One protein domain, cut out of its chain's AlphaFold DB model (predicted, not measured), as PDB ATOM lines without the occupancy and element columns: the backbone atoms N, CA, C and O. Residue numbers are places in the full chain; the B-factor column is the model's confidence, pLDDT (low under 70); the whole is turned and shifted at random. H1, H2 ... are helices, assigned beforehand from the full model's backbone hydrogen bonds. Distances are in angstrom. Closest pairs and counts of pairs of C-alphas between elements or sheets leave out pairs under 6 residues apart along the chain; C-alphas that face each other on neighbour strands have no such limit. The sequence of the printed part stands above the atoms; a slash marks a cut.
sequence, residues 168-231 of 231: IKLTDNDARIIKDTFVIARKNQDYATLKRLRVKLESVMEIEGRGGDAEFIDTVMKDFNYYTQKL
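AT A GLANCE: This is residues 168 to 231 of the 231 residues of the protein "RDD family protein" of Moheibacter sediminis (UniProt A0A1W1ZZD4). Three helices make a small wedge, their centres set in a triangle: H1 and H2 form a helical hairpin, and H3 packs on both. H2 and H3 meet near the start of H3 and then spread apart like a V, while H3 slants past H1. The printed part has 64 residues with three named helices, in the order H1, H2, H3, and no named strand; the class is all helix. It is compact, with a radius of gyration of the C-alphas of 11.2 A, and elongated in outline, spanning 34 by 22 by 17 A.

HOW THE PARTS SIT: The longest helix, H3, residues 213 to 229, touches H1, residues 172 to 187, closest at the C-alphas of Met 221 and Lys 179, 7.3 A apart. They run opposite ways at a shallow tilt of 34 degrees, only just short of steep. With residues 213 to 217 alone, H3 touches residues 194 to 198 of H2, residues 191 to 205. Their closest C-alphas, Asp 213 and Lys 195, are 5.9 A apart, and they run the same way at a steep tilt of 45 degrees. H1 and H2 form a hairpin, running opposite ways at a shallow tilt of 23 degrees. H2 touches H1 with residues 191 to 197 alone, the closest C-alphas being Ala 185 and Thr 193, 6.2 A apart. The helix packing is mostly aligned, but only just: 2 of 3 touching pairs are at a shallow tilt. In H1, H2 and H3 every O i to N i+4 pair is within hydrogen-bond range.

IN THESE COORDINATES: H3 is 24.6 A long from C-alpha 213 at (-33.732, 21.549, 1.083) to C-alpha 229 at (-54.592, 11.661, 9.711). H1 starts with C-alpha 172 at (-46.070, 15.514, 17.159) and is 22.6 A long; H2 is 20.8 A long.

THE WHOLE: The C-alphas farthest apart, Gln 189 and Leu 231, are 34.0 A apart. The printed part has no cut. The link H1 to H2 is tight and H2 to H3 short. Residues 229 to 231 have pLDDT under 70.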
ATOM      1  N   ILE A 168     -43.120   8.516  10.486       85.19
ATOM      2  CA  ILE A 168     -43.772   7.942  11.678       85.19
ATOM      3  C   ILE A 168     -42.814   7.903  12.888       85.19
ATOM      4  O   ILE A 168     -43.257   7.849  14.031       85.19
ATOM      5  N   LYS A 169     -41.489   7.963  12.668       86.06
ATOM      6  CA  LYS A 169     -40.493   8.067  13.750       86.06
ATOM      7  C   LYS A 169     -40.508   9.435  14.453       86.06
ATOM      8  O   LYS A 169     -39.916   9.562  15.522       86.06
ATOM      9  N   LEU A 170     -41.108  10.461  13.848       86.81
ATOM     10  CA  LEU A 170     -41.172  11.811  14.406       86.81
ATOM     11  C   LEU A 170     -42.312  11.917  15.421       86.81
ATOM     12  O   LEU A 170     -43.386  11.356  15.219       86.81
ATOM     13  N   THR A 171     -42.098  12.676  16.496       87.06
ATOM     14  CA  THR A 171     -43.174  12.988  17.446       87.06
ATOM     15  C   THR A 171     -43.989  14.197  16.979       87.06
ATOM     16  O   THR A 171     -43.481  15.056  16.257       87.06
ATOM     17  N   ASP A 172     -45.231  14.337  17.454       82.81
ATOM     18  CA  ASP A 172     -46.070  15.514  17.159       82.81
ATOM     19  C   ASP A 172     -45.392  16.839  17.548       82.81
ATOM     20  O   ASP A 172     -45.534  17.863  16.873       82.81
ATOM     21  N   ASN A 173     -44.616  16.826  18.638       79.94
ATOM     22  CA  ASN A 173     -43.857  17.992  19.075       79.94
ATOM     23  C   ASN A 173     -42.711  18.320  18.107       79.94
ATOM     24  O   ASN A 173     -42.492  19.492  17.799       79.94
ATOM     25  N   ASP A 174     -42.017  17.303  17.584       87.12
ATOM     26  CA  ASP A 174     -40.985  17.499  16.563       87.12
ATOM     27  C   ASP A 174     -41.597  18.080  15.291       87.12
ATOM     28  O   ASP A 174     -41.101  19.083  14.778       87.12
ATOM     29  N   ALA A 175     -42.717  17.519  14.822       85.00
ATOM     30  CA  ALA A 175     -43.423  17.993  13.633       85.00
ATOM     31  C   ALA A 175     -43.837  19.468  13.756       85.00
ATOM     32  O   ALA A 175     -43.661  20.251  12.818       85.00
ATOM     33  N   ARG A 176     -44.311  19.884  14.936       83.38
ATOM     34  CA  ARG A 176     -44.602  21.294  15.225       83.38
ATOM     35  C   ARG A 176     -43.350  22.168  15.134       83.38
ATOM     36  O   ARG A 176     -43.382  23.199  14.469       83.38
ATOM     37  N   ILE A 177     -42.244  21.771  15.764       86.75
ATOM     38  CA  ILE A 177     -40.990  22.542  15.728       86.75
ATOM     39  C   ILE A 177     -40.467  22.658  14.291       86.75
ATOM     40  O   ILE A 177     -40.053  23.745  13.876       86.75
ATOM     41  N   ILE A 178     -40.505  21.564  13.527       89.94
ATOM     42  CA  ILE A 178     -40.089  21.516  12.121       89.94
ATOM     43  C   ILE A 178     -40.939  22.481  11.295       89.94
ATOM     44  O   ILE A 178     -40.376  23.311  10.583       89.94
ATOM     45  N   LYS A 179     -42.270  22.431  11.431       85.31
ATOM     46  CA  LYS A 179     -43.205  23.327  10.735       85.31
ATOM     47  C   LYS A 179     -42.904  24.795  11.022       85.31
ATOM     48  O   LYS A 179     -42.720  25.574  10.088       85.31
ATOM     49  N   ASP A 180     -42.830  25.160  12.297       84.50
ATOM     50  CA  ASP A 180     -42.621  26.544  12.732       84.50
ATOM     51  C   ASP A 180     -41.285  27.073  12.192       84.50
ATOM     52  O   ASP A 180     -41.210  28.158  11.606       84.50
ATOM     53  N   THR A 181     -40.233  26.262  12.323       88.88
ATOM     54  CA  THR A 181     -38.886  26.590  11.842       88.88
ATOM     55  C   THR A 181     -38.856  26.720  10.321       88.88
ATOM     56  O   THR A 181     -38.291  27.682   9.801       88.88
ATOM     57  N   PHE A 182     -39.490  25.797   9.597       89.75
ATOM     58  CA  PHE A 182     -39.551  25.796   8.138       89.75
ATOM     59  C   PHE A 182     -40.277  27.026   7.589       89.75
ATOM     60  O   PHE A 182     -39.757  27.691   6.694       89.75
ATOM     61  N   VAL A 183     -41.441  27.376   8.145       86.44
ATOM     62  CA  VAL A 183     -42.230  28.538   7.702       86.44
ATOM     63  C   VAL A 183     -41.445  29.834   7.897       86.44
ATOM     64  O   VAL A 183     -41.381  30.660   6.982       86.44
ATOM     65  N   ILE A 184     -40.811  30.005   9.061       84.38
ATOM     66  CA  ILE A 184     -39.992  31.186   9.362       84.38
ATOM     67  C   ILE A 184     -38.780  31.247   8.424       84.38
ATOM     68  O   ILE A 184     -38.529  32.292   7.820       84.38
ATOM     69  N   ALA A 185     -38.059  30.136   8.259       88.12
ATOM     70  CA  ALA A 185     -36.868  30.078   7.418       88.12
ATOM     71  C   ALA A 185     -37.196  30.323   5.937       88.12
ATOM     72  O   ALA A 185     -36.510  31.100   5.278       88.12
ATOM     73  N   ARG A 186     -38.291  29.747   5.421       84.44
ATOM     74  CA  ARG A 186     -38.745  29.954   4.037       84.44
ATOM     75  C   ARG A 186     -39.167  31.400   3.789       84.44
ATOM     76  O   ARG A 186     -38.802  31.967   2.763       84.44
ATOM     77  N   LYS A 187     -39.896  32.014   4.730       84.38
ATOM     78  CA  LYS A 187     -40.322  33.421   4.638       84.38
ATOM     79  C   LYS A 187     -39.134  34.384   4.624       84.38
ATOM     80  O   LYS A 187     -39.146  35.348   3.870       84.38
ATOM     81  N   ASN A 188     -38.123  34.110   5.443       86.88
ATOM     82  CA  ASN A 188     -36.931  34.948   5.562       86.88
ATOM     83  C   ASN A 188     -35.832  34.589   4.547       86.88
ATOM     84  O   ASN A 188     -34.759  35.182   4.605       86.88
ATOM     85  N   GLN A 189     -36.077  33.623   3.649       87.00
ATOM     86  CA  GLN A 189     -35.081  33.074   2.719       87.00
ATOM     87  C   GLN A 189     -33.781  32.628   3.421       87.00
ATOM     88  O   GLN A 189     -32.681  32.749   2.885       87.00
ATOM     89  N   ASP A 190     -33.905  32.100   4.639       91.19
ATOM     90  CA  ASP A 190     -32.784  31.612   5.437       91.19
ATOM     91  C   ASP A 190     -32.433  30.171   5.042       91.19
ATOM     92  O   ASP A 190     -32.857  29.185   5.655       91.19
ATOM     93  N   TYR A 191     -31.632  30.057   3.985       91.62
ATOM     94  CA  TYR A 191     -31.154  28.777   3.467       91.62
ATOM     95  C   TYR A 191     -30.259  28.020   4.457       91.62
ATOM     96  O   TYR A 191     -30.224  26.790   4.436       91.62
ATOM     97  N   ALA A 192     -29.554  28.720   5.354       92.38
ATOM     98  CA  ALA A 192     -28.689  28.073   6.337       92.38
ATOM     99  C   ALA A 192     -29.518  27.278   7.351       92.38
ATOM    100  O   ALA A 192     -29.190  26.130   7.664       92.38
ATOM    101  N   THR A 193     -30.623  27.856   7.824       91.81
ATOM    102  CA  THR A 193     -31.549  27.172   8.731       91.81
ATOM    103  C   THR A 193     -32.256  26.002   8.046       91.81
ATOM    104  O   THR A 193     -32.340  24.927   8.640       91.81
ATOM    105  N   LEU A 194     -32.675  26.150   6.783       91.69
ATOM    106  CA  LEU A 194     -33.264  25.050   6.002       91.69
ATOM    107  C   LEU A 194     -32.301  23.868   5.852       91.69
ATOM    108  O   LEU A 194     -32.675  22.727   6.116       91.69
ATOM    109  N   LYS A 195     -31.034  24.136   5.525       94.38
ATOM    110  CA  LYS A 195     -30.009  23.094   5.411       94.38
ATOM    111  C   LYS A 195     -29.777  22.364   6.735       94.38
ATOM    112  O   LYS A 195     -29.658  21.143   6.761       94.38
ATOM    113  N   ARG A 196     -29.744  23.089   7.858       94.19
ATOM    114  CA  ARG A 196     -29.602  22.479   9.195       94.19
ATOM    115  C   ARG A 196     -30.808  21.620   9.560       94.19
ATOM    116  O   ARG A 196     -30.631  20.542  10.123       94.19
ATOM    117  N   LEU A 197     -32.011  22.091   9.231       93.12
ATOM    118  CA  LEU A 197     -33.252  21.359   9.459       93.12
ATOM    119  C   LEU A 197     -33.274  20.059   8.652       93.12
ATOM    120  O   LEU A 197     -33.554  19.004   9.215       93.12
ATOM    121  N   ARG A 198     -32.871  20.116   7.378       93.44
ATOM    122  CA  ARG A 198     -32.693  18.938   6.524       93.44
ATOM    123  C   ARG A 198     -31.732  17.924   7.135       93.44
ATOM    124  O   ARG A 198     -32.132  16.789   7.340       93.44
ATOM    125  N   VAL A 199     -30.507  18.332   7.471       94.31
ATOM    126  CA  VAL A 199     -29.488  17.425   8.038       94.31
ATOM    127  C   VAL A 199     -30.014  16.742   9.302       94.31
ATOM    128  O   VAL A 199     -29.791  15.552   9.526       94.31
ATOM    129  N   LYS A 200     -30.749  17.484  10.138       93.38
ATOM    130  CA  LYS A 200     -31.347  16.916  11.346       93.38
ATOM    131  C   LYS A 200     -32.446  15.906  11.011       93.38
ATOM    132  O   LYS A 200     -32.464  14.835  11.609       93.38
ATOM    133  N   LEU A 201     -33.319  16.216  10.058       92.44
ATOM    134  CA  LEU A 201     -34.366  15.312   9.583       92.44
ATOM    135  C   LEU A 201     -33.796  14.030   8.965       92.44
ATOM    136  O   LEU A 201     -34.239  12.943   9.323       92.44
ATOM    137  N   GLU A 202     -32.776  14.148   8.116       93.56
ATOM    138  CA  GLU A 202     -32.043  13.016   7.532       93.56
ATOM    139  C   GLU A 202     -31.444  12.127   8.633       93.56
ATOM    140  O   GLU A 202     -31.592  10.907   8.592       93.56
ATOM    141  N   SER A 203     -30.873  12.730   9.686       91.06
ATOM    142  CA  SER A 203     -30.305  11.979  10.815       91.06
ATOM    143  C   SER A 203     -31.338  11.230  11.663       91.06
ATOM    144  O   SER A 203     -31.023  10.178  12.207       91.06
ATOM    145  N   VAL A 204     -32.554  11.767  11.807       91.00
ATOM    146  CA  VAL A 204     -33.603  11.168  12.654       91.00
ATOM    147  C   VAL A 204     -34.381  10.101  11.889       91.00
ATOM    148  O   VAL A 204     -34.721   9.056  12.439       91.00
ATOM    149  N   MET A 205     -34.664  10.355  10.612       89.81
ATOM    150  CA  MET A 205     -35.391   9.417   9.761       89.81
ATOM    151  C   MET A 205     -34.487   8.329   9.165       89.81
ATOM    152  O   MET A 205     -35.012   7.303   8.734       89.81
ATOM    153  N   GLU A 206     -33.162   8.522   9.200       89.50
ATOM    154  CA  GLU A 206     -32.141   7.642   8.606       89.50
ATOM    155  C   GLU A 206     -32.317   7.500   7.087       89.50
ATOM    156  O   GLU A 206     -32.268   6.406   6.526       89.50
ATOM    157  N   ILE A 207     -32.562   8.626   6.416       89.88
ATOM    158  CA  ILE A 207     -32.762   8.697   4.964       89.88
ATOM    159  C   ILE A 207     -31.910   9.806   4.356       89.88
ATOM    160  O   ILE A 207     -31.566  10.775   5.030       89.88
ATOM    161  N   GLU A 208     -31.651   9.704   3.056       85.56
ATOM    162  CA  GLU A 208     -31.114  10.806   2.260       85.56
ATOM    163  C   GLU A 208     -32.261  11.536   1.553       85.56
ATOM    164  O   GLU A 208     -33.057  10.931   0.822       85.56
ATOM    165  N   GLY A 209     -32.372  12.846   1.780       80.44
ATOM    166  CA  GLY A 209     -33.407  13.660   1.161       80.44
ATOM    167  C   GLY A 209     -33.214  13.766  -0.350       80.44
ATOM    168  O   GLY A 209     -32.096  13.916  -0.846       80.44
ATOM    169  N   ARG A 210     -34.310  13.727  -1.111       83.31
ATOM    170  CA  ARG A 210     -34.281  14.011  -2.552       83.31
ATOM    171  C   ARG A 210     -34.707  15.455  -2.800       83.31
ATOM    172  O   ARG A 210     -35.562  15.973  -2.092       83.31
ATOM    173  N   GLY A 211     -34.113  16.084  -3.813       85.50
ATOM    174  CA  GLY A 211     -34.444  17.456  -4.206       85.50
ATOM    175  C   GLY A 211     -33.786  18.537  -3.344       85.50
ATOM    176  O   GLY A 211     -32.804  18.297  -2.627       85.50
ATOM    177  N   GLY A 212     -34.308  19.759  -3.467       88.06
ATOM    178  CA  GLY A 212     -33.829  20.920  -2.714       88.06
ATOM    179  C   GLY A 212     -34.224  20.867  -1.235       88.06
ATOM    180  O   GLY A 212     -35.195  20.215  -0.867       88.06
ATOM    181  N   ASP A 213     -33.506  21.594  -0.373       90.06
ATOM    182  CA  ASP A 213     -33.732  21.549   1.083       90.06
ATOM    183  C   ASP A 213     -35.176  21.889   1.467       90.06
ATOM    184  O   ASP A 213     -35.785  21.203   2.283       90.06
ATOM    185  N   ALA A 214     -35.749  22.917   0.837       86.88
ATOM    186  CA  ALA A 214     -37.126  23.313   1.097       86.88
ATOM    187  C   ALA A 214     -38.155  22.298   0.575       86.88
ATOM    188  O   ALA A 214     -39.186  22.102   1.209       86.88
ATOM    189  N   GLU A 215     -37.875  21.668  -0.564       88.88
ATOM    190  CA  GLU A 215     -38.754  20.691  -1.215       88.88
ATOM    191  C   GLU A 215     -38.805  19.379  -0.425       88.88
ATOM    192  O   GLU A 215     -39.880  18.826  -0.187       88.88
ATOM    193  N   PHE A 216     -37.648  18.931   0.066       91.56
ATOM    194  CA  PHE A 216     -37.548  17.783   0.957       91.56
ATOM    195  C   PHE A 216     -38.362  17.997   2.237       91.56
ATOM    196  O   PHE A 216     -39.190  17.158   2.586       91.56
ATOM    197  N   ILE A 217     -38.170  19.134   2.915       90.31
ATOM    198  CA  ILE A 217     -38.874  19.435   4.171       90.31
ATOM    199  C   ILE A 217     -40.389  19.550   3.934       90.31
ATOM    200  O   ILE A 217     -41.166  19.040   4.739       90.31
ATOM    201  N   ASP A 218     -40.820  20.163   2.827       88.81
ATOM    202  CA  ASP A 218     -42.240  20.261   2.457       88.81
ATOM    203  C   ASP A 218     -42.874  18.874   2.245       88.81
ATOM    204  O   ASP A 218     -43.946  18.590   2.780       88.81
ATOM    205  N   THR A 219     -42.167  17.979   1.547       88.50
ATOM    206  CA  THR A 219     -42.602  16.591   1.313       88.50
ATOM    207  C   THR A 219     -42.708  15.810   2.624       88.50
ATOM    208  O   THR A 219     -43.723  15.167   2.879       88.50
ATOM    209  N   VAL A 220     -41.711  15.932   3.505       89.44
ATOM    210  CA  VAL A 220     -41.713  15.296   4.835       89.44
ATOM    211  C   VAL A 220     -42.915  15.743   5.666       89.44
ATOM    212  O   VAL A 220     -43.567  14.915   6.300       89.44
ATOM    213  N   MET A 221     -43.254  17.035   5.645       87.62
ATOM    214  CA  MET A 221     -44.416  17.551   6.375       87.62
ATOM    215  C   MET A 221     -45.748  17.052   5.794       87.62
ATOM    216  O   MET A 221     -46.684  16.798   6.553       87.62
ATOM    217  N   LYS A 222     -45.841  16.886   4.468       86.25
ATOM    218  CA  LYS A 222     -47.017  16.304   3.798       86.25
ATOM    219  C   LYS A 222     -47.192  14.831   4.138       86.25
ATOM    220  O   LYS A 222     -48.291  14.417   4.502       86.25
ATOM    221  N   ASP A 223     -46.103  14.070   4.085       87.62
ATOM    222  CA  ASP A 223     -46.089  12.653   4.439       87.62
ATOM    223  C   ASP A 223     -46.477  12.453   5.906       87.62
ATOM    224  O   ASP A 223     -47.336  11.625   6.200       87.62
ATOM    225  N   PHE A 224     -45.913  13.250   6.820       86.31
ATOM    226  CA  PHE A 224     -46.255  13.193   8.242       86.31
ATOM    227  C   PHE A 224     -47.755  13.405   8.462       86.31
ATOM    228  O   PHE A 224     -48.409  12.582   9.096       86.31
ATOM    229  N   ASN A 225     -48.332  14.455   7.868       82.44
ATOM    230  CA  ASN A 225     -49.765  14.716   7.991       82.44
ATOM    231  C   ASN A 225     -50.623  13.571   7.423       82.44
ATOM    232  O   ASN A 225     -51.646  13.241   8.017       82.44
ATOM    233  N   TYR A 226     -50.214  12.948   6.313       82.81
ATOM    234  CA  TYR A 226     -50.934  11.814   5.724       82.81
ATOM    235  C   TYR A 226     -50.973  10.595   6.656       82.81
ATOM    236  O   TYR A 226     -52.024   9.974   6.814       82.81
ATOM    237  N   TYR A 227     -49.844  10.245   7.282       81.19
ATOM    238  CA  TYR A 227     -49.791   9.114   8.212       81.19
ATOM    239  C   TYR A 227     -50.525   9.405   9.524       81.19
ATOM    240  O   TYR A 227     -51.209   8.520  10.029       81.19
ATOM    241  N   THR A 228     -50.452  10.636  10.037       77.56
ATOM    242  CA  THR A 228     -51.115  11.021  11.295       77.56
ATOM    243  C   THR A 228     -52.629  11.206  11.142       77.56
ATOM    244  O   THR A 228     -53.357  10.955  12.092       77.56
ATOM    245  N   GLN A 229     -53.140  11.588   9.964       68.62
ATOM    246  CA  GLN A 229     -54.592  11.661   9.711       68.62
ATOM    247  C   GLN A 229     -55.269  10.288   9.565       68.62
ATOM    248  O   GLN A 229     -56.487  10.198   9.691       68.62
ATOM    249  N   LYS A 230     -54.504   9.235   9.247       56.94
ATOM    250  CA  LYS A 230     -55.014   7.865   9.059       56.94
ATOM    251  C   LYS A 230     -54.936   6.983  10.312       56.94
ATOM    252  O   LYS A 230     -55.369   5.831  10.242       56.94
ATOM    253  N   LEU A 231     -54.369   7.495  11.404       46.97
ATOM    254  CA  LEU A 231     -54.328   6.861  12.727       46.97
ATOM    255  C   LEU A 231     -55.553   7.269  13.550       46.97
ATOM    256  O   LEU A 231     -56.096   6.376  14.237       46.97
TER     257      LEU A 231